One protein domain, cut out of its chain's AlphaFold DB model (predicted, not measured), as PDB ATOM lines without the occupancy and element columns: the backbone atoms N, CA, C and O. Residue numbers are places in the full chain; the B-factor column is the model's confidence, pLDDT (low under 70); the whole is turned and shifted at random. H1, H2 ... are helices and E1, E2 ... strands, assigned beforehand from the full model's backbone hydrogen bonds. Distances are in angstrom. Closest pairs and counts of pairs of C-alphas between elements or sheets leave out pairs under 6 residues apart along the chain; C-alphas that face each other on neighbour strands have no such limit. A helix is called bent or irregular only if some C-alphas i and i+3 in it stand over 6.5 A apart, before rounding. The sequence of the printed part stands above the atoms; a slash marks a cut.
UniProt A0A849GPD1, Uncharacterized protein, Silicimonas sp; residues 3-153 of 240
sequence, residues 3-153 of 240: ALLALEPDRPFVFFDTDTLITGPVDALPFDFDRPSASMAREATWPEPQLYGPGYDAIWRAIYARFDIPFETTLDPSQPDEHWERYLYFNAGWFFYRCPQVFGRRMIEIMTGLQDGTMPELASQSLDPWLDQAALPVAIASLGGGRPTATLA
ATOM      1  N   ALA A   3     -40.026  28.336   4.801       94.25
ATOM      2  CA  ALA A   3     -38.968  28.974   5.587       94.25
ATOM      3  C   ALA A   3     -38.397  30.259   4.948       94.25
ATOM      4  O   ALA A   3     -37.906  31.122   5.669       94.25
ATOM      5  N   LEU A   4     -38.500  30.431   3.622       96.06
ATOM      6  CA  LEU A   4     -38.091  31.666   2.942       96.06
ATOM      7  C   LEU A   4     -38.912  32.878   3.404       96.06
ATOM      8  O   LEU A   4     -38.415  34.000   3.379       96.06
ATOM      9  N   LEU A   5     -40.148  32.666   3.866       96.88
ATOM     10  CA  LEU A   5     -41.002  33.734   4.386       96.88
ATOM     11  C   LEU A   5     -40.526  34.271   5.743       96.88
ATOM     12  O   LEU A   5     -40.887  35.386   6.107       96.88
ATOM     13  N   ALA A   6     -39.725  33.494   6.477       96.69
ATOM     14  CA  ALA A   6     -39.152  33.893   7.760       96.69
ATOM     15  C   ALA A   6     -37.815  34.643   7.617       96.69
ATOM     16  O   ALA A   6     -37.309  35.178   8.602       96.69
ATOM     17  N   LEU A   7     -37.231  34.670   6.415       95.75
ATOM     18  CA  LEU A   7     -35.996  35.398   6.137       95.75
ATOM     19  C   LEU A   7     -36.267  36.898   5.950       95.75
ATOM     20  O   LEU A   7     -37.390  37.318   5.651       95.75
ATOM     21  N   GLU A   8     -35.217  37.703   6.111       95.06
ATOM     22  CA  GLU A   8     -35.273  39.149   5.894       95.06
ATOM     23  C   GLU A   8     -35.791  39.473   4.477       95.06
ATOM     24  O   GLU A   8     -35.345  38.856   3.501       95.06
ATOM     25  N   PRO A   9     -36.741  40.417   4.341       93.62
ATOM     26  CA  PRO A   9     -37.182  40.871   3.029       93.62
ATOM     27  C   PRO A   9     -36.038  41.592   2.307       93.62
ATOM     28  O   PRO A   9     -35.151  42.161   2.938       93.62
ATOM     29  N   ASP A  10     -36.078  41.564   0.975       92.50
ATOM     30  CA  ASP A  10     -35.168  42.305   0.086       92.50
ATOM     31  C   ASP A  10     -33.672  42.034   0.307       92.50
ATOM     32  O   ASP A  10     -32.812  42.847  -0.033       92.50
ATOM     33  N   ARG A  11     -33.356  40.851   0.845       95.94
ATOM     34  CA  ARG A  11     -31.991  40.361   0.995       95.94
ATOM     35  C   ARG A  11     -31.725  39.200   0.035       95.94
ATOM     36  O   ARG A  11     -32.426  38.191   0.120       95.94
ATOM     37  N   PRO A  12     -30.699  39.293  -0.832       97.06
ATOM     38  CA  PRO A  12     -30.317  38.191  -1.701       97.06
ATOM     39  C   PRO A  12     -30.068  36.895  -0.938       97.06
ATOM     40  O   PRO A  12     -29.462  36.901   0.137       97.06
ATOM     41  N   PHE A  13     -30.525  35.783  -1.507       96.88
ATOM     42  CA  PHE A  13     -30.347  34.462  -0.922       96.88
ATOM     43  C   PHE A  13     -29.961  33.436  -1.983       96.88
ATOM     44  O   PHE A  13     -30.353  33.541  -3.145       96.88
ATOM     45  N   VAL A  14     -29.256  32.401  -1.534       96.62
ATOM     46  CA  VAL A  14     -29.024  31.169  -2.285       96.62
ATOM     47  C   VAL A  14     -29.489  30.018  -1.401       96.62
ATOM     48  O   VAL A  14     -29.082  29.908  -0.244       96.62
ATOM     49  N   PHE A  15     -30.387  29.197  -1.926       96.69
ATOM     50  CA  PHE A  15     -30.817  27.956  -1.306       96.69
ATOM     51  C   PHE A  15     -29.940  26.811  -1.802       96.69
ATOM     52  O   PHE A  15     -29.674  26.713  -2.999       96.69
ATOM     53  N   PHE A  16     -29.570  25.927  -0.882       95.94
ATOM     54  CA  PHE A  16     -28.990  24.624  -1.167       95.94
ATOM     55  C   PHE A  16     -29.804  23.576  -0.420       95.94
ATOM     56  O   PHE A  16     -30.109  23.753   0.764       95.94
ATOM     57  N   ASP A  17     -30.140  22.487  -1.099       93.25
ATOM     58  CA  ASP A  17     -30.761  21.335  -0.467       93.25
ATOM     59  C   ASP A  17     -29.801  20.720   0.567       93.25
ATOM     60  O   ASP A  17     -28.576  20.817   0.447       93.25
ATOM     61  N   THR A  18     -30.352  20.087   1.604       88.88
ATOM     62  CA  THR A  18     -29.582  19.570   2.744       88.88
ATOM     63  C   THR A  18     -28.576  18.497   2.351       88.88
ATOM     64  O   THR A  18     -27.551  18.331   3.011       88.88
ATOM     65  N   ASP A  19     -28.850  17.800   1.253       89.56
ATOM     66  CA  ASP A  19     -27.969  16.798   0.685       89.56
ATOM     67  C   ASP A  19     -26.933  17.416  -0.275       89.56
ATOM     68  O   ASP A  19     -26.781  16.982  -1.415       89.56
ATOM     69  N   THR A  20     -26.216  18.453   0.170       92.81
ATOM     70  CA  THR A  20     -25.202  19.155  -0.635       92.81
ATOM     71  C   THR A  20     -23.884  19.307   0.127       92.81
ATOM     72  O   THR A  20     -23.866  19.725   1.285       92.81
ATOM     73  N   LEU A  21     -22.755  19.011  -0.525       91.88
ATOM     74  CA  LEU A  21     -21.404  19.260  -0.005       91.88
ATOM     75  C   LEU A  21     -20.860  20.452  -0.757       91.88
ATOM     76  O   LEU A  21     -20.743  20.414  -1.977       91.88
ATOM     77  N   ILE A  22     -20.502  21.483  -0.005       93.19
ATOM     78  CA  ILE A  22     -19.812  22.645  -0.541       93.19
ATOM     79  C   ILE A  22     -18.315  22.344  -0.556       93.19
ATOM     80  O   ILE A  22     -17.702  22.088   0.485       93.19
ATOM     81  N   THR A  23     -17.740  22.347  -1.749       89.38
ATOM     82  CA  THR A  23     -16.343  21.993  -2.021       89.38
ATOM     83  C   THR A  23     -15.510  23.220  -2.387       89.38
ATOM     84  O   THR A  23     -14.313  23.238  -2.087       89.38
ATOM     85  N   GLY A  24     -16.142  24.273  -2.918       90.06
ATOM     86  CA  GLY A  24     -15.500  25.516  -3.353       90.06
ATOM     87  C   GLY A  24     -16.099  26.806  -2.758       90.06
ATOM     88  O   GLY A  24     -17.049  26.757  -1.973       90.06
ATOM     89  N   PRO A  25     -15.534  27.976  -3.113       91.94
ATOM     90  CA  PRO A  25     -15.965  29.280  -2.609       91.94
ATOM     91  C   PRO A  25     -17.251  29.756  -3.303       91.94
ATOM     92  O   PRO A  25     -17.218  30.319  -4.396       91.94
ATOM     93  N   VAL A  26     -18.399  29.534  -2.659       93.75
ATOM     94  CA  VAL A  26     -19.717  29.976  -3.161       93.75
ATOM     95  C   VAL A  26     -19.791  31.502  -3.296       93.75
ATOM     96  O   VAL A  26     -20.438  32.014  -4.202       93.75
ATOM     97  N   ASP A  27     -19.108  32.233  -2.419       91.94
ATOM     98  CA  ASP A  27     -19.050  33.697  -2.384       91.94
ATOM     99  C   ASP A  27     -18.267  34.320  -3.549       91.94
ATOM    100  O   ASP A  27     -18.436  35.504  -3.834       91.94
ATOM    101  N   ALA A  28     -17.448  33.533  -4.250       92.50
ATOM    102  CA  ALA A  28     -16.721  33.978  -5.437       92.50
ATOM    103  C   ALA A  28     -17.546  33.872  -6.734       92.50
ATOM    104  O   ALA A  28     -17.086  34.314  -7.790       92.50
ATOM    105  N   LEU A  29     -18.743  33.274  -6.686       94.19
ATOM    106  CA  LEU A  29     -19.585  33.097  -7.868       94.19
ATOM    107  C   LEU A  29     -20.342  34.389  -8.230       94.19
ATOM    108  O   LEU A  29     -20.902  35.049  -7.350       94.19
ATOM    109  N   PRO A  30     -20.423  34.745  -9.526       95.12
ATOM    110  CA  PRO A  30     -21.040  35.991  -9.977       95.12
ATOM    111  C   PRO A  30     -22.567  35.858 -10.091       95.12
ATOM    112  O   PRO A  30     -23.125  35.822 -11.188       95.12
ATOM    113  N   PHE A  31     -23.261  35.759  -8.956       95.62
ATOM    114  CA  PHE A  31     -24.724  35.710  -8.931       95.62
ATOM    115  C   PHE A  31     -25.351  37.019  -9.440       95.62
ATOM    116  O   PHE A  31     -25.116  38.090  -8.881       95.62
ATOM    117  N   ASP A  32     -26.220  36.914 -10.446       96.31
ATOM    118  CA  ASP A  32     -27.151  37.977 -10.839       96.31
ATOM    119  C   ASP A  32     -28.493  37.760 -10.128       96.31
ATOM    120  O   ASP A  32     -29.387  37.088 -10.637       96.31
ATOM    121  N   PHE A  33     -28.636  38.305  -8.919       97.00
ATOM    122  CA  PHE A  33     -29.828  38.084  -8.094       97.00
ATOM    123  C   PHE A  33     -31.126  38.684  -8.664       97.00
ATOM    124  O   PHE A  33     -32.205  38.343  -8.166       97.00
ATOM    125  N   ASP A  34     -31.052  39.522  -9.702       96.81
ATOM    126  CA  ASP A  34     -32.229  40.028 -10.413       96.81
ATOM    127  C   ASP A  34     -32.782  39.020 -11.428       96.81
ATOM    128  O   ASP A  34     -33.958  39.101 -11.790       96.81
ATOM    129  N   ARG A  35     -31.977  38.032 -11.837       96.69
ATOM    130  CA  ARG A  35     -32.357  36.971 -12.776       96.69
ATOM    131  C   ARG A  35     -32.232  35.603 -12.098       96.69
ATOM    132  O   ARG A  35     -31.184  34.964 -12.201       96.69
ATOM    133  N   PRO A  36     -33.281  35.128 -11.400       97.56
ATOM    134  CA  PRO A  36     -33.203  33.883 -10.650       97.56
ATOM    135  C   PRO A  36     -32.912  32.692 -11.562       97.56
ATOM    136  O   PRO A  36     -33.287  32.661 -12.738       97.56
ATOM    137  N   SER A  37     -32.257  31.687 -10.997       97.69
ATOM    138  CA  SER A  37     -31.982  30.429 -11.676       97.69
ATOM    139  C   SER A  37     -31.880  29.280 -10.676       97.69
ATOM    140  O   SER A  37     -31.975  29.494  -9.465       97.69
ATOM    141  N   ALA A  38     -31.716  28.066 -11.190       97.62
ATOM    142  CA  ALA A  38     -31.659  26.840 -10.412       97.62
ATOM    143  C   ALA A  38     -30.791  25.768 -11.080       97.62
ATOM    144  O   ALA A  38     -30.380  25.903 -12.237       97.62
ATOM    145  N   SER A  39     -30.552  24.691 -10.330       96.56
ATOM    146  CA  SER A  39     -29.723  23.559 -10.736       96.56
ATOM    147  C   SER A  39     -30.172  22.918 -12.048       96.56
ATOM    148  O   SER A  39     -31.331  22.530 -12.240       96.56
ATOM    149  N   MET A  40     -29.196  22.739 -12.934       95.12
ATOM    150  CA  MET A  40     -29.292  21.993 -14.185       95.12
ATOM    151  C   MET A  40     -28.763  20.556 -14.033       95.12
ATOM    152  O   MET A  40     -28.723  19.823 -15.020       95.12
ATOM    153  N   ALA A  41     -28.412  20.107 -12.820       91.94
ATOM    154  CA  ALA A  41     -28.064  18.715 -12.521       91.94
ATOM    155  C   ALA A  41     -29.320  17.814 -12.503       91.94
ATOM    156  O   ALA A  41     -29.769  17.329 -11.458       91.94
ATOM    157  N   ARG A  42     -29.920  17.615 -13.680       91.25
ATOM    158  CA  ARG A  42     -31.236  16.991 -13.891       91.25
ATOM    159  C   ARG A  42     -31.177  15.829 -14.888       91.25
ATOM    160  O   ARG A  42     -30.286  15.744 -15.720       91.25
ATOM    161  N   GLU A  43     -32.166  14.945 -14.805       90.81
ATOM    162  CA  GLU A  43     -32.418  13.860 -15.769       90.81
ATOM    163  C   GLU A  43     -33.911  13.884 -16.140       90.81
ATOM    164  O   GLU A  43     -34.701  14.466 -15.392       90.81
ATOM    165  N   ALA A  44     -34.305  13.200 -17.221       92.12
ATOM    166  CA  ALA A  44     -35.698  13.000 -17.653       92.12
ATOM    167  C   ALA A  44     -36.517  12.179 -16.634       92.12
ATOM    168  O   ALA A  44     -36.788  10.992 -16.810       92.12
ATOM    169  N   THR A  45     -36.821  12.805 -15.504       90.50
ATOM    170  CA  THR A  45     -37.451  12.201 -14.323       90.50
ATOM    171  C   THR A  45     -38.885  12.665 -14.141       90.50
ATOM    172  O   THR A  45     -39.681  11.938 -13.552       90.50
ATOM    173  N   TRP A  46     -39.196  13.851 -14.659       94.56
ATOM    174  CA  TRP A  46     -40.519  14.438 -14.708       94.56
ATOM    175  C   TRP A  46     -40.551  15.510 -15.817       94.56
ATOM    176  O   TRP A  46     -39.530  16.174 -16.027       94.56
ATOM    177  N   PRO A  47     -41.676  15.724 -16.522       95.81
ATOM    178  CA  PRO A  47     -42.873  14.879 -16.569       95.81
ATOM    179  C   PRO A  47     -42.595  13.459 -17.087       95.81
ATOM    180  O   PRO A  47     -41.545  13.194 -17.667       95.81
ATOM    181  N   GLU A  48     -43.550  12.549 -16.907       94.50
ATOM    182  CA  GLU A  48     -43.557  11.207 -17.504       94.50
ATOM    183  C   GLU A  48     -44.777  11.080 -18.440       94.50
ATOM    184  O   GLU A  48     -45.844  10.611 -18.013       94.50
ATOM    185  N   PRO A  49     -44.672  11.553 -19.701       93.56
ATOM    186  CA  PRO A  49     -45.760  11.466 -20.671       93.56
ATOM    187  C   PRO A  49     -46.235  10.026 -20.883       93.56
ATOM    188  O   PRO A  49     -45.438   9.102 -21.053       93.56
ATOM    189  N   GLN A  50     -47.554   9.839 -20.893       91.69
ATOM    190  CA  GLN A  50     -48.188   8.542 -21.135       91.69
ATOM    191  C   GLN A  50     -48.447   8.340 -22.631       91.69
ATOM    192  O   GLN A  50     -48.673   9.305 -23.353       91.69
ATOM    193  N   LEU A  51     -48.515   7.084 -23.091       90.06
ATOM    194  CA  LEU A  51     -48.685   6.746 -24.518       90.06
ATOM    195  C   LEU A  51     -49.893   7.430 -25.191       90.06
ATOM    196  O   LEU A  51     -49.819   7.781 -26.363       90.06
ATOM    197  N   TYR A  52     -50.994   7.600 -24.455       89.50
ATOM    198  CA  TYR A  52     -52.225   8.253 -24.928       89.50
ATOM    199  C   TYR A  52     -52.547   9.539 -24.152       89.50
ATOM    200  O   TYR A  52     -53.690   9.994 -24.148       89.50
ATOM    201  N   GLY A  53     -51.565  10.069 -23.425       91.06
ATOM    202  CA  GLY A  53     -51.699  11.278 -22.623       91.06
ATOM    203  C   GLY A  53     -51.126  12.509 -23.325       91.06
ATOM    204  O   GLY A  53     -50.697  12.432 -24.478       91.06
ATOM    205  N   PRO A  54     -51.105  13.654 -22.628       95.81
ATOM    206  CA  PRO A  54     -50.385  14.822 -23.104       95.81
ATOM    207  C   PRO A  54     -48.878  14.531 -23.192       95.81
ATOM    208  O   PRO A  54     -48.314  13.833 -22.343       95.81
ATOM    209  N   GLY A  55     -48.248  15.086 -24.226       96.56
ATOM    210  CA  GLY A  55     -46.796  15.135 -24.378       96.56
ATOM    211  C   GLY A  55     -46.138  16.149 -23.438       96.56
ATOM    212  O   GLY A  55     -46.814  16.835 -22.664       96.56
ATOM    213  N   TYR A  56     -44.816  16.276 -23.521       97.19
ATOM    214  CA  TYR A  56     -44.067  17.252 -22.732       97.19
ATOM    215  C   TYR A  56     -44.512  18.694 -23.018       97.19
ATOM    216  O   TYR A  56     -44.680  19.452 -22.060       97.19
ATOM    217  N   ASP A  57     -44.732  19.072 -24.287       97.50
ATOM    218  CA  ASP A  57     -45.168  20.430 -24.652       97.50
ATOM    219  C   ASP A  57     -46.493  20.758 -23.979       97.50
ATOM    220  O   ASP A  57     -46.603  21.754 -23.269       97.50
ATOM    221  N   ALA A  58     -47.480  19.877 -24.145       97.44
ATOM    222  CA  ALA A  58     -48.823  20.072 -23.623       97.44
ATOM    223  C   ALA A  58     -48.831  20.202 -22.091       97.44
ATOM    224  O   ALA A  58     -49.494  21.095 -21.561       97.44
ATOM    225  N   ILE A  59     -48.060  19.365 -21.383       97.69
ATOM    226  CA  ILE A  59     -47.943  19.428 -19.919       97.69
ATOM    227  C   ILE A  59     -47.352  20.773 -19.482       97.69
ATOM    228  O   ILE A  59     -47.950  21.479 -18.668       97.69
ATOM    229  N   TRP A  60     -46.195  21.155 -20.029       97.88
ATOM    230  CA  TRP A  60     -45.540  22.398 -19.629       97.88
ATOM    231  C   TRP A  60     -46.341  23.631 -20.039       97.88
ATOM    232  O   TRP A  60     -46.514  24.546 -19.237       97.88
ATOM    233  N   ARG A  61     -46.902  23.648 -21.245       97.88
ATOM    234  CA  ARG A  61     -47.750  24.737 -21.729       97.88
ATOM    235  C   ARG A  61     -48.968  24.944 -20.833       97.88
ATOM    236  O   ARG A  61     -49.261  26.087 -20.493       97.88
ATOM    237  N   ALA A  62     -49.636  23.868 -20.407       97.50
ATOM    238  CA  ALA A  62     -50.770  23.946 -19.486       97.50
ATOM    239  C   ALA A  62     -50.365  24.537 -18.126       97.50
ATOM    240  O   ALA A  62     -51.057  25.407 -17.596       97.50
ATOM    241  N   ILE A  63     -49.210  24.125 -17.592       97.69
ATOM    242  CA  ILE A  63     -48.645  24.671 -16.350       97.69
ATOM    243  C   ILE A  63     -48.384  26.174 -16.481       97.69
ATOM    244  O   ILE A  63     -48.812  26.944 -15.628       97.69
ATOM    245  N   TYR A  64     -47.722  26.619 -17.547       98.19
ATOM    246  CA  TYR A  64     -47.427  28.040 -17.750       98.19
ATOM    247  C   TYR A  64     -48.698  28.873 -17.962       98.19
ATOM    248  O   TYR A  64     -48.839  29.943 -17.366       98.19
ATOM    249  N   ALA A  65     -49.653  28.355 -18.740       97.62
ATOM    250  CA  ALA A  65     -50.940  29.002 -18.982       97.62
ATOM    251  C   ALA A  65     -51.754  29.187 -17.691       97.62
ATOM    252  O   ALA A  65     -52.375  30.231 -17.502       97.62
ATOM    253  N   ARG A  66     -51.705  28.220 -16.761       97.19
ATOM    254  CA  ARG A  66     -52.408  28.275 -15.465       97.19
ATOM    255  C   ARG A  66     -52.015  29.480 -14.602       97.19
ATOM    256  O   ARG A  66     -52.824  29.902 -13.770       97.19
ATOM    257  N   PHE A  67     -50.806  30.015 -14.793       97.12
ATOM    258  CA  PHE A  67     -50.246  31.139 -14.033       97.12
ATOM    259  C   PHE A  67     -49.969  32.386 -14.886       97.12
ATOM    260  O   PHE A  67     -49.274  33.284 -14.408       97.12
ATOM    261  N   ASP A  68     -50.498  32.427 -16.116       96.69
ATOM    262  CA  ASP A  68     -50.352  33.534 -17.075       96.69
ATOM    263  C   ASP A  68     -48.885  33.914 -17.360       96.69
ATOM    264  O   ASP A  68     -48.511  35.084 -17.426       96.69
ATOM    265  N   ILE A  69     -48.011  32.904 -17.487       96.94
ATOM    266  CA  ILE A  69     -46.581  33.106 -17.759       96.94
ATOM    267  C   ILE A  69     -46.258  32.784 -19.224       96.94
ATOM    268  O   ILE A  69     -46.645  31.719 -19.711       96.94
ATOM    269  N   PRO A  70     -45.497  33.643 -19.935       95.75
ATOM    270  CA  PRO A  70     -45.043  33.349 -21.292       95.75
ATOM    271  C   PRO A  70     -44.219  32.056 -21.360       95.75
ATOM    272  O   PRO A  70     -43.159  31.944 -20.747       95.75
ATOM    273  N   PHE A  71     -44.703  31.081 -22.130       96.69
ATOM    274  CA  PHE A  71     -44.065  29.769 -22.259       96.69
ATOM    275  C   PHE A  71     -42.936  29.748 -23.299       96.69
ATOM    276  O   PHE A  71     -41.847  29.243 -23.030       96.69
ATOM    277  N   GLU A  72     -43.161  30.360 -24.465       96.00
ATOM    278  CA  GLU A  72     -42.258  30.265 -25.625       96.00
ATOM    279  C   GLU A  72     -40.843  30.785 -25.341       96.00
ATOM    280  O   GLU A  72     -39.857  30.233 -25.824       96.00
ATOM    281  N   THR A  73     -40.715  31.810 -24.493       93.38
ATOM    282  CA  THR A  73     -39.418  32.394 -24.116       93.38
ATOM    283  C   THR A  73     -38.566  31.477 -23.236       93.38
ATOM    284  O   THR A  73     -37.404  31.782 -22.983       93.38
ATOM    285  N   THR A  74     -39.133  30.375 -22.742       96.00
ATOM    286  CA  THR A  74     -38.439  29.414 -21.872       96.00
ATOM    287  C   THR A  74     -37.897  28.198 -22.620       96.00
ATOM    288  O   THR A  74     -37.107  27.433 -22.054       96.00
ATOM    289  N   LEU A  75     -38.282  28.018 -23.886       97.06
ATOM    290  CA  LEU A  75     -37.894  26.864 -24.687       97.06
ATOM    291  C   LEU A  75     -36.429  26.943 -25.132       97.06
ATOM    292  O   LEU A  75     -35.895  28.018 -25.399       97.06
ATOM    293  N   ASP A  76     -35.785  25.783 -25.238       96.62
ATOM    294  CA  ASP A  76     -34.503  25.616 -25.922       96.62
ATOM    295  C   ASP A  76     -34.749  25.098 -27.350       96.62
ATOM    296  O   ASP A  76     -35.025  23.909 -27.537       96.62
ATOM    297  N   PRO A  77     -34.663  25.963 -28.378       96.25
ATOM    298  CA  PRO A  77     -34.971  25.585 -29.751       96.25
ATOM    299  C   PRO A  77     -33.931  24.648 -30.380       96.25
ATOM    300  O   PRO A  77     -34.201  24.116 -31.454       96.25
ATOM    301  N   SER A  78     -32.768  24.437 -29.748       97.06
ATOM    302  CA  SER A  78     -31.767  23.475 -30.229       97.06
ATOM    303  C   SER A  78     -32.194  22.020 -30.023       97.06
ATOM    304  O   SER A  78     -31.680  21.121 -30.687       97.06
ATOM    305  N   GLN A  79     -33.157  21.799 -29.129       97.44
ATOM    306  CA  GLN A  79     -33.708  20.493 -28.811       97.44
ATOM    307  C   GLN A  79     -34.974  20.237 -29.641       97.44
ATOM    308  O   GLN A  79     -35.791  21.154 -29.809       97.44
ATOM    309  N   PRO A  80     -35.166  19.009 -30.158       96.88
ATOM    310  CA  PRO A  80     -36.342  18.687 -30.949       96.88
ATOM    311  C   PRO A  80     -37.619  18.807 -30.118       96.88
ATOM    312  O   PRO A  80     -37.592  18.783 -28.885       96.88
ATOM    313  N   ASP A  81     -38.742  18.944 -30.818       95.38
ATOM    314  CA  ASP A  81     -40.054  18.897 -30.184       95.38
ATOM    315  C   ASP A  81     -40.226  17.599 -29.381       95.38
ATOM    316  O   ASP A  81     -39.642  16.566 -29.723       95.38
ATOM    317  N   GLU A  82     -40.977  17.672 -28.281       95.75
ATOM    318  CA  GLU A  82     -41.177  16.561 -27.336       95.75
ATOM    319  C   GLU A  82     -39.897  16.003 -26.672       95.75
ATOM    320  O   GLU A  82     -39.935  14.977 -25.990       95.75
ATOM    321  N   HIS A  83     -38.755  16.690 -26.784       96.00
ATOM    322  CA  HIS A  83     -37.559  16.357 -26.014       96.00
ATOM    323  C   HIS A  83     -37.544  17.071 -24.661       96.00
ATOM    324  O   HIS A  83     -37.676  18.289 -24.589       96.00
ATOM    325  N   TRP A  84     -37.323  16.336 -23.570       95.25
ATOM    326  CA  TRP A  84     -37.419  16.879 -22.209       95.25
ATOM    327  C   TRP A  84     -36.473  18.071 -21.946       95.25
ATOM    328  O   TRP A  84     -36.836  18.982 -21.205       95.25
ATOM    329  N   GLU A  85     -35.288  18.119 -22.576       95.81
ATOM    330  CA  GLU A  85     -34.329  19.229 -22.405       95.81
ATOM    331  C   GLU A  85     -34.794  20.546 -23.039       95.81
ATOM    332  O   GLU A  85     -34.362  21.624 -22.607       95.81
ATOM    333  N   ARG A  86     -35.703  20.461 -24.024       97.31
ATOM    334  CA  ARG A  86     -36.334  21.617 -24.668       97.31
ATOM    335  C   ARG A  86     -37.024  22.499 -23.635       97.31
ATOM    336  O   ARG A  86     -36.955  23.725 -23.713       97.31
ATOM    337  N   TYR A  87     -37.644  21.882 -22.640       97.19
ATOM    338  CA  TYR A  87     -38.441  22.571 -21.639       97.19
ATOM    339  C   TYR A  87     -37.594  23.021 -20.448       97.19
ATOM    340  O   TYR A  87     -36.559  22.438 -20.099       97.19
ATOM    341  N   LEU A  88     -38.025  24.112 -19.820       95.75
ATOM    342  CA  LEU A  88     -37.402  24.598 -18.601       95.75
ATOM    343  C   LEU A  88     -37.812  23.683 -17.440       95.75
ATOM    344  O   LEU A  88     -38.956  23.711 -17.011       95.75
ATOM    345  N   TYR A  89     -36.879  22.877 -16.941       95.88
ATOM    346  CA  TYR A  89     -37.119  21.907 -15.870       95.88
ATOM    347  C   TYR A  89     -35.934  21.895 -14.910       95.88
ATOM    348  O   TYR A  89     -34.838  21.643 -15.354       95.88
ATOM    349  N   PHE A  90     -36.045  22.157 -13.617       96.06
ATOM    350  CA  PHE A  90     -34.841  22.241 -12.771       96.06
ATOM    351  C   PHE A  90     -34.753  21.092 -11.778       96.06
ATOM    352  O   PHE A  90     -35.769  20.553 -11.353       96.06
ATOM    353  N   ASN A  91     -33.531  20.759 -11.359       93.06
ATOM    354  CA  ASN A  91     -33.357  20.089 -10.079       93.06
ATOM    355  C   ASN A  91     -33.525  21.150  -8.971       93.06
ATOM    356  O   ASN A  91     -32.998  22.255  -9.072       93.06
ATOM    357  N   ALA A  92     -34.248  20.822  -7.904       92.06
ATOM    358  CA  ALA A  92     -34.425  21.698  -6.744       92.06
ATOM    359  C   ALA A  92     -33.224  21.684  -5.764       92.06
ATOM    360  O   ALA A  92     -33.360  22.094  -4.615       92.06
ATOM    361  N   GLY A  93     -32.044  21.227  -6.207       93.69
ATOM    362  CA  GLY A  93     -30.827  21.141  -5.391       93.69
ATOM    363  C   GLY A  93     -30.231  22.498  -5.004       93.69
ATOM    364  O   GLY A  93     -29.718  22.651  -3.899       93.69
ATOM    365  N   TRP A  94     -30.336  23.502  -5.876       96.69
ATOM    366  CA  TRP A  94     -30.045  24.894  -5.535       96.69
ATOM    367  C   TRP A  94     -30.890  25.847  -6.377       96.69
ATOM    368  O   TRP A  94     -31.278  25.523  -7.501       96.69
ATOM    369  N   PHE A  95     -31.169  27.026  -5.826       97.62
ATOM    370  CA  PHE A  95     -31.787  28.156  -6.524       97.62
ATOM    371  C   PHE A  95     -31.501  29.457  -5.772       97.62
ATOM    372  O   PHE A  95     -31.165  29.434  -4.588       97.62
ATOM    373  N   PHE A  96     -31.634  30.604  -6.429       97.88
ATOM    374  CA  PHE A  96     -31.353  31.901  -5.810       97.88
ATOM    375  C   PHE A  96     -32.281  32.993  -6.329       97.88
ATOM    376  O   PHE A  96     -32.813  32.892  -7.434       97.88
ATOM    377  N   TYR A  97     -32.444  34.055  -5.541       98.12
ATOM    378  CA  TYR A  97     -33.097  35.293  -5.965       98.12
ATOM    379  C   TYR A  97     -32.769  36.447  -5.003       98.12
ATOM    380  O   TYR A  97     -32.263  36.228  -3.901       98.12
ATOM    381  N   ARG A  98     -33.085  37.687  -5.393       97.62
ATOM    382  CA  ARG A  98     -32.851  38.885  -4.570       97.62
ATOM    383  C   ARG A  98     -33.729  39.005  -3.322       97.62
ATOM    384  O   ARG A  98     -33.370  39.745  -2.417       97.62
ATOM    385  N   CYS A  99     -34.893  38.348  -3.280       97.81
ATOM    386  CA  CYS A  99     -35.831  38.476  -2.159       97.81
ATOM    387  C   CYS A  99     -36.496  37.128  -1.819       97.81
ATOM    388  O   CYS A  99     -37.301  36.626  -2.614       97.81
ATOM    389  N   PRO A 100     -36.214  36.537  -0.642       97.81
ATOM    390  CA  PRO A 100     -36.713  35.215  -0.272       97.81
ATOM    391  C   PRO A 100     -38.225  35.206  -0.085       97.81
ATOM    392  O   PRO A 100     -38.885  34.251  -0.487       97.81
ATOM    393  N   GLN A 101     -38.808  36.284   0.440       97.94
ATOM    394  CA  GLN A 101     -40.250  36.351   0.664       97.94
ATOM    395  C   GLN A 101     -41.041  36.400  -0.650       97.94
ATOM    396  O   GLN A 101     -42.062  35.725  -0.771       97.94
ATOM    397  N   VAL A 102     -40.565  37.162  -1.643       98.12
ATOM    398  CA  VAL A 102     -41.183  37.220  -2.980       98.12
ATOM    399  C   VAL A 102     -41.100  35.854  -3.656       98.12
ATOM    400  O   VAL A 102     -42.119  35.332  -4.106       98.12
ATOM    401  N   PHE A 103     -39.913  35.239  -3.652       98.38
ATOM    402  CA  PHE A 103     -39.714  33.912  -4.232       98.38
ATOM    403  C   PHE A 103     -40.570  32.847  -3.535       98.38
ATOM    404  O   PHE A 103     -41.252  32.063  -4.186       98.38
ATOM    405  N   GLY A 104     -40.577  32.847  -2.200       97.88
ATOM    406  CA  GLY A 104     -41.328  31.902  -1.380       97.88
ATOM    407  C   GLY A 104     -42.835  31.993  -1.605       97.88
ATOM    408  O   GLY A 104     -43.471  30.961  -1.804       97.88
ATOM    409  N   ARG A 105     -43.406  33.206  -1.640       98.25
ATOM    410  CA  ARG A 105     -44.836  33.406  -1.943       98.25
ATOM    411  C   ARG A 105     -45.186  32.887  -3.332       98.25
ATOM    412  O   ARG A 105     -46.178  32.181  -3.468       98.25
ATOM    413  N   ARG A 106     -44.347  33.189  -4.329       98.25
ATOM    414  CA  ARG A 106     -44.575  32.751  -5.707       98.25
ATOM    415  C   ARG A 106     -44.503  31.231  -5.845       98.25
ATOM    416  O   ARG A 106     -45.372  30.639  -6.474       98.25
ATOM    417  N   MET A 107     -43.522  30.592  -5.206       98.19
ATOM    418  CA  MET A 107     -43.433  29.131  -5.148       98.19
ATOM    419  C   MET A 107     -44.665  28.512  -4.480       98.19
ATOM    420  O   MET A 107     -45.220  27.574  -5.034       98.19
ATOM    421  N   ILE A 108     -45.119  29.033  -3.334       98.12
ATOM    422  CA  ILE A 108     -46.308  28.509  -2.635       98.12
ATOM    423  C   ILE A 108     -47.556  28.631  -3.512       98.12
ATOM    424  O   ILE A 108     -48.270  27.648  -3.673       98.12
ATOM    425  N   GLU A 109     -47.786  29.801  -4.114       98.06
ATOM    426  CA  GLU A 109     -48.907  30.032  -5.033       98.06
ATOM    427  C   GLU A 109     -48.931  28.988  -6.159       98.06
ATOM    428  O   GLU A 109     -49.965  28.369  -6.416       98.06
ATOM    429  N   ILE A 110     -47.777  28.750  -6.787       98.06
ATOM    430  CA  ILE A 110     -47.654  27.797  -7.890       98.06
ATOM    431  C   ILE A 110     -47.830  26.362  -7.394       98.06
ATOM    432  O   ILE A 110     -48.634  25.621  -7.948       98.06
ATOM    433  N   MET A 111     -47.136  25.965  -6.326       97.62
ATOM    434  CA  MET A 111     -47.230  24.615  -5.762       97.62
ATOM    435  C   MET A 111     -48.672  24.275  -5.361       97.62
ATOM    436  O   MET A 111     -49.169  23.211  -5.722       97.62
ATOM    437  N   THR A 112     -49.377  25.186  -4.683       96.88
ATOM    438  CA  THR A 112     -50.789  24.987  -4.324       96.88
ATOM    439  C   THR A 112     -51.685  24.922  -5.562       96.88
ATOM    440  O   THR A 112     -52.562  24.066  -5.623       96.88
ATOM    441  N   GLY A 113     -51.446  25.772  -6.566       96.50
ATOM    442  CA  GLY A 113     -52.201  25.746  -7.821       96.50
ATOM    443  C   GLY A 113     -51.987  24.477  -8.651       96.50
ATOM    444  O   GLY A 113     -52.899  24.058  -9.349       96.50
ATOM    445  N   LEU A 114     -50.822  23.830  -8.560       96.44
ATOM    446  CA  LEU A 114     -50.575  22.539  -9.215       96.44
ATOM    447  C   LEU A 114     -51.211  21.367  -8.454       96.44
ATOM    448  O   LEU A 114     -51.646  20.393  -9.066       96.44
ATOM    449  N   GLN A 115     -51.271  21.445  -7.122       94.81
ATOM    450  CA  GLN A 115     -51.856  20.398  -6.278       94.81
ATOM    451  C   GLN A 115     -53.388  20.393  -6.255       94.81
ATOM    452  O   GLN A 115     -53.970  19.422  -5.773       94.81
ATOM    453  N   ASP A 116     -54.047  21.442  -6.754       90.62
ATOM    454  CA  ASP A 116     -55.508  21.573  -6.697       90.62
ATOM    455  C   ASP A 116     -56.266  20.503  -7.516       90.62
ATOM    456  O   ASP A 116     -57.471  20.325  -7.337       90.62
ATOM    457  N   GLY A 117     -55.560  19.755  -8.376       85.19
ATOM    458  CA  GLY A 117     -56.098  18.634  -9.146       85.19
ATOM    459  C   GLY A 117     -57.024  19.048 -10.291       85.19
ATOM    460  O   GLY A 117     -57.706  18.200 -10.864       85.19
ATOM    461  N   THR A 118     -57.068  20.337 -10.631       91.06
ATOM    462  CA  THR A 118     -57.983  20.870 -11.650       91.06
ATOM    463  C   THR A 118     -57.448  20.762 -13.074       91.06
ATOM    464  O   THR A 118     -58.218  20.927 -14.015       91.06
ATOM    465  N   MET A 119     -56.154  20.469 -13.243       94.69
ATOM    466  CA  MET A 119     -55.483  20.401 -14.543       94.69
ATOM    467  C   MET A 119     -55.531  18.984 -15.140       94.69
ATOM    468  O   MET A 119     -54.823  18.097 -14.645       94.69
ATOM    469  N   PRO A 120     -56.296  18.742 -16.223       94.00
ATOM    470  CA  PRO A 120     -56.368  17.426 -16.862       94.00
ATOM    471  C   PRO A 120     -55.010  16.927 -17.367       94.00
ATOM    472  O   PRO A 120     -54.737  15.728 -17.327       94.00
ATOM    473  N   GLU A 121     -54.131  17.833 -17.795       95.56
ATOM    474  CA  GLU A 121     -52.805  17.503 -18.313       95.56
ATOM    475  C   GLU A 121     -51.891  16.898 -17.237       95.56
ATOM    476  O   GLU A 121     -50.987  16.121 -17.547       95.56
ATOM    477  N   LEU A 122     -52.159  17.192 -15.961       95.06
ATOM    478  CA  LEU A 122     -51.418  16.652 -14.820       95.06
ATOM    479  C   LEU A 122     -52.074  15.416 -14.205       95.06
ATOM    480  O   LEU A 122     -51.487  14.811 -13.312       95.06
ATOM    481  N   ALA A 123     -53.241  14.983 -14.694       92.12
ATOM    482  CA  ALA A 123     -54.000  13.880 -14.098       92.12
ATOM    483  C   ALA A 123     -53.219  12.552 -14.027       92.12
ATOM    484  O   ALA A 123     -53.500  11.711 -13.178       92.12
ATOM    485  N   SER A 124     -52.240  12.359 -14.917       90.69
ATOM    486  CA  SER A 124     -51.370  11.173 -14.957       90.69
ATOM    487  C   SER A 124     -49.983  11.391 -14.341       90.69
ATOM    488  O   SER A 124     -49.160  10.478 -14.360       90.69
ATOM    489  N   GLN A 125     -49.701  12.585 -13.816       94.38
ATOM    490  CA  GLN A 125     -48.375  12.980 -13.353       94.38
ATOM    491  C   GLN A 125     -48.277  12.882 -11.829       94.38
ATOM    492  O   GLN A 125     -49.116  13.412 -11.103       94.38
ATOM    493  N   SER A 126     -47.218  12.242 -11.324       94.19
ATOM    494  CA  SER A 126     -46.929  12.279  -9.887       94.19
ATOM    495  C   SER A 126     -46.285  13.610  -9.517       94.19
ATOM    496  O   SER A 126     -45.233  13.952 -10.056       94.19
ATOM    497  N   LEU A 127     -46.884  14.332  -8.568       95.00
ATOM    498  CA  LEU A 127     -46.295  15.529  -7.958       95.00
ATOM    499  C   LEU A 127     -45.526  15.215  -6.665       95.00
ATOM    500  O   LEU A 127     -44.826  16.072  -6.150       95.00
ATOM    501  N   ASP A 128     -45.603  13.994  -6.140       92.44
ATOM    502  CA  ASP A 128     -44.741  13.547  -5.041       92.44
ATOM    503  C   ASP A 128     -43.635  12.644  -5.620       92.44
ATOM    504  O   ASP A 128     -43.957  11.632  -6.259       92.44
ATOM    505  N   PRO A 129     -42.338  12.990  -5.491       90.94
ATOM    506  CA  PRO A 129     -41.753  14.129  -4.766       90.94
ATOM    507  C   PRO A 129     -41.496  15.383  -5.627       90.94
ATOM    508  O   PRO A 129     -40.762  16.261  -5.198       90.94
ATOM    509  N   TRP A 130     -42.022  15.456  -6.852       94.94
ATOM    510  CA  TRP A 130     -41.605  16.424  -7.882       94.94
ATOM    511  C   TRP A 130     -42.277  17.802  -7.843       94.94
ATOM    512  O   TRP A 130     -42.061  18.605  -8.746       94.94
ATOM    513  N   LEU A 131     -43.117  18.091  -6.852       96.56
ATOM    514  CA  LEU A 131     -43.931  19.306  -6.816       96.56
ATOM    515  C   LEU A 131     -43.090  20.581  -6.885       96.56
ATOM    516  O   LEU A 131     -43.450  21.535  -7.573       96.56
ATOM    517  N   ASP A 132     -41.973  20.600  -6.169       95.12
ATOM    518  CA  ASP A 132     -41.024  21.703  -6.201       95.12
ATOM    519  C   ASP A 132     -40.385  21.850  -7.587       95.12
ATOM    520  O   ASP A 132     -40.349  22.955  -8.116       95.12
ATOM    521  N   GLN A 133     -39.965  20.755  -8.220       95.31
ATOM    522  CA  GLN A 133     -39.375  20.758  -9.563       95.31
ATOM    523  C   GLN A 133     -40.383  21.104 -10.669       95.31
ATOM    524  O   GLN A 133     -39.997  21.690 -11.680       95.31
ATOM    525  N   ALA A 134     -41.668  20.805 -10.469       96.50
ATOM    526  CA  ALA A 134     -42.753  21.220 -11.352       96.50
ATOM    527  C   ALA A 134     -43.058  22.725 -11.222       96.50
ATOM    528  O   ALA A 134     -43.302  23.402 -12.220       96.50
ATOM    529  N   ALA A 135     -43.011  23.266 -10.000       97.81
ATOM    530  CA  ALA A 135     -43.309  24.671  -9.721       97.81
ATOM    531  C   ALA A 135     -42.140  25.625 -10.030       97.81
ATOM    532  O   ALA A 135     -42.346  26.754 -10.484       97.81
ATOM    533  N   LEU A 136     -40.906  25.177  -9.787       97.88
ATOM    534  CA  LEU A 136     -39.695  25.996  -9.833       97.88
ATOM    535  C   LEU A 136     -39.460  26.698 -11.185       97.88
ATOM    536  O   LEU A 136     -39.152  27.892 -11.165       97.88
ATOM    537  N   PRO A 137     -39.656  26.051 -12.354       97.94
ATOM    538  CA  PRO A 137     -39.522  26.718 -13.648       97.94
ATOM    539  C   PRO A 137     -40.466  27.907 -13.818       97.94
ATOM    540  O   PRO A 137     -40.036  28.967 -14.266       97.94
ATOM    541  N   VAL A 138     -41.726  27.755 -13.406       98.12
ATOM    542  CA  VAL A 138     -42.742  28.810 -13.511       98.12
ATOM    543  C   VAL A 138     -42.424  29.957 -12.561       98.12
ATOM    544  O   VAL A 138     -42.529  31.122 -12.947       98.12
ATOM    545  N   ALA A 139     -41.991  29.651 -11.334       98.25
ATOM    546  CA  ALA A 139     -41.597  30.667 -10.365       98.25
ATOM    547  C   ALA A 139     -40.420  31.495 -10.894       98.25
ATOM    548  O   ALA A 139     -40.494  32.723 -10.921       98.25
ATOM    549  N   ILE A 140     -39.382  30.826 -11.397       98.38
ATOM    550  CA  ILE A 140     -38.202  31.461 -11.992       98.38
ATOM    551  C   ILE A 140     -38.585  32.315 -13.204       98.38
ATOM    552  O   ILE A 140     -38.220  33.488 -13.254       98.38
ATOM    553  N   ALA A 141     -39.359  31.768 -14.144       98.12
ATOM    554  CA  ALA A 141     -39.792  32.494 -15.335       98.12
ATOM    555  C   ALA A 141     -40.641  33.728 -14.977       98.12
ATOM    556  O   ALA A 141     -40.415  34.810 -15.513       98.12
ATOM    557  N   SER A 142     -41.556  33.604 -14.006       97.81
ATOM    558  CA  SER A 142     -42.399  34.719 -13.548       97.81
ATOM    559  C   SER A 142     -41.627  35.864 -12.888       97.81
ATOM    560  O   SER A 142     -42.121  36.986 -12.823       97.81
ATOM    561  N   LEU A 143     -40.407  35.595 -12.420       97.56
ATOM    562  CA  LEU A 143     -39.512  36.568 -11.797       97.56
ATOM    563  C   LEU A 143     -38.430  37.079 -12.768       97.56
ATOM    564  O   LEU A 143     -37.472  37.710 -12.329       97.56
ATOM    565  N   GLY A 144     -38.569  36.814 -14.075       96.88
ATOM    566  CA  GLY A 144     -37.626  37.252 -15.116       96.88
ATOM    567  C   GLY A 144     -36.358  36.397 -15.231       96.88
ATOM    568  O   GLY A 144     -35.403  36.783 -15.911       96.88
ATOM    569  N   GLY A 145     -36.335  35.248 -14.557       97.31
ATOM    570  CA  GLY A 145     -35.224  34.308 -14.551       97.31
ATOM    571  C   GLY A 145     -35.269  33.279 -15.679       97.31
ATOM    572  O   GLY A 145     -36.110  33.326 -16.576       97.31
ATOM    573  N   GLY A 146     -34.341  32.326 -15.634       96.88
ATOM    574  CA  GLY A 146     -34.235  31.267 -16.637       96.88
ATOM    575  C   GLY A 146     -33.109  30.279 -16.344       96.88
ATOM    576  O   GLY A 146     -32.730  30.080 -15.188       96.88
ATOM    577  N   ARG A 147     -32.577  29.640 -17.393       96.25
ATOM    578  CA  ARG A 147     -31.406  28.749 -17.284       96.25
ATOM    579  C   ARG A 147     -30.182  29.531 -16.772       96.25
ATOM    580  O   ARG A 147     -30.040  30.705 -17.125       96.25
ATOM    581  N   PRO A 148     -29.304  28.907 -15.970       95.69
ATOM    582  CA  PRO A 148     -28.154  29.601 -15.416       95.69
ATOM    583  C   PRO A 148     -27.125  29.907 -16.496       95.69
ATOM    584  O   PRO A 148     -27.023  29.218 -17.511       95.69
ATOM    585  N   THR A 149     -26.333  30.947 -16.261       92.69
ATOM    586  CA  THR A 149     -25.191  31.260 -17.120       92.69
ATOM    587  C   THR A 149     -24.066  30.250 -16.892       92.69
ATOM    588  O   THR A 149     -23.938  29.669 -15.814       92.69
ATOM    589  N   ALA A 150     -23.185  30.084 -17.884       92.56
ATOM    590  CA  ALA A 150     -22.029  29.187 -17.777       92.56
ATOM    591  C   ALA A 150     -21.117  29.515 -16.577       92.56
ATOM    592  O   ALA A 150     -20.448  28.634 -16.046       92.56
ATOM    593  N   THR A 151     -21.127  30.764 -16.102       91.25
ATOM    594  CA  THR A 151     -20.358  31.191 -14.923       91.25
ATOM    595  C   THR A 151     -20.838  30.573 -13.607       91.25
ATOM    596  O   THR A 151     -20.089  30.556 -12.637       91.25
ATOM    597  N   LEU A 152     -22.059  30.029 -13.574       94.06
ATOM    598  CA  LEU A 152     -22.629  29.332 -12.420       94.06
ATOM    599  C   LEU A 152     -22.537  27.805 -12.541       94.06
ATOM    600  O   LEU A 152     -22.982  27.102 -11.637       94.06
ATOM    601  N   ALA A 153     -21.930  27.276 -13.613       88.62
ATOM    602  CA  ALA A 153     -21.812  25.833 -13.839       88.62
ATOM    603  C   ALA A 153     -21.102  25.099 -12.687       88.62
ATOM    604  O   ALA A 153     -21.380  23.929 -12.442       88.62
TER     605      ALA A 153
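This is residues 3 to 153 of the 240 residues of an uncharacterized protein of Silicimonas sp (UniProt A0A849GPD1). Helix H4 lies near the middle, over one face of a small antiparallel sheet in the order E1, E4, E3, and the longest helix, H3, crosses H4 steeply. Long loops make much of the rest. The printed part has 151 residues, with named elements in the order H1 E1 E2 E3 H2 E4 H3 H4 H5; the class is mixed, helices and strands, with under half of the residues in named elements. It is compact, with a radius of gyration of the C-alphas of 15.4 A and spans of 47 by 32 by 28 A.

Start at H1, residues 3 to 6, which touches H3, residues 100 to 115, at its residues 100 to 105 alone; their closest C-alphas, Leu 5 and Gln 101, are 4.6 A apart. E1, residues 13 to 16, is antiparallel to E4, residues 91 to 97; N 15 and O 95 are within hydrogen-bond range at 2.8 A. E2, residues 20 to 22, pairs with no named strand. E3, residues 37 to 39, is antiparallel to E4; N 39 and O 94 are within hydrogen-bond range at 3.0 A. H2, residues 56 to 66, is close but not clearly touching H4, residues 131 to 142; their closest C-alphas, Tyr 64 and Val 138, are 6.4 A apart. H4 is over E4 and E3 at a height over the sheet of 8.7 A: two layers, a helix on one face of a sheet. H3 touches H4 at a steep tilt of 56 degrees, opposite ways; their closest C-alphas, Met 111 and Ala 135, are 5.6 A apart. Every O i to N i+4 pair is within hydrogen-bond range in H2 and H3, 6 of 8 in H4; H1 and H5, residues 150 to 153, are too short for such a pair.

Find C-alpha 3 at (-38.968, 28.974, 5.587), where H1 begins. H2 runs 15.6 A, E4 15.8 A, H3 22.0 A and H4 16.9 A; H4 is only just irregular, with C-alphas 134 and 137 6.8 A apart. H5 ends at C-alpha 153, (-21.812, 25.833, -13.839).

The C-alphas farthest apart, those of Ala 28 and Tyr 52, are 48.0 A apart. The links E2 to E3, E3 to H2, H2 to E4 and H3 to H4 are long. The printed part has no cut, and no printed residue has a pLDDT under 70.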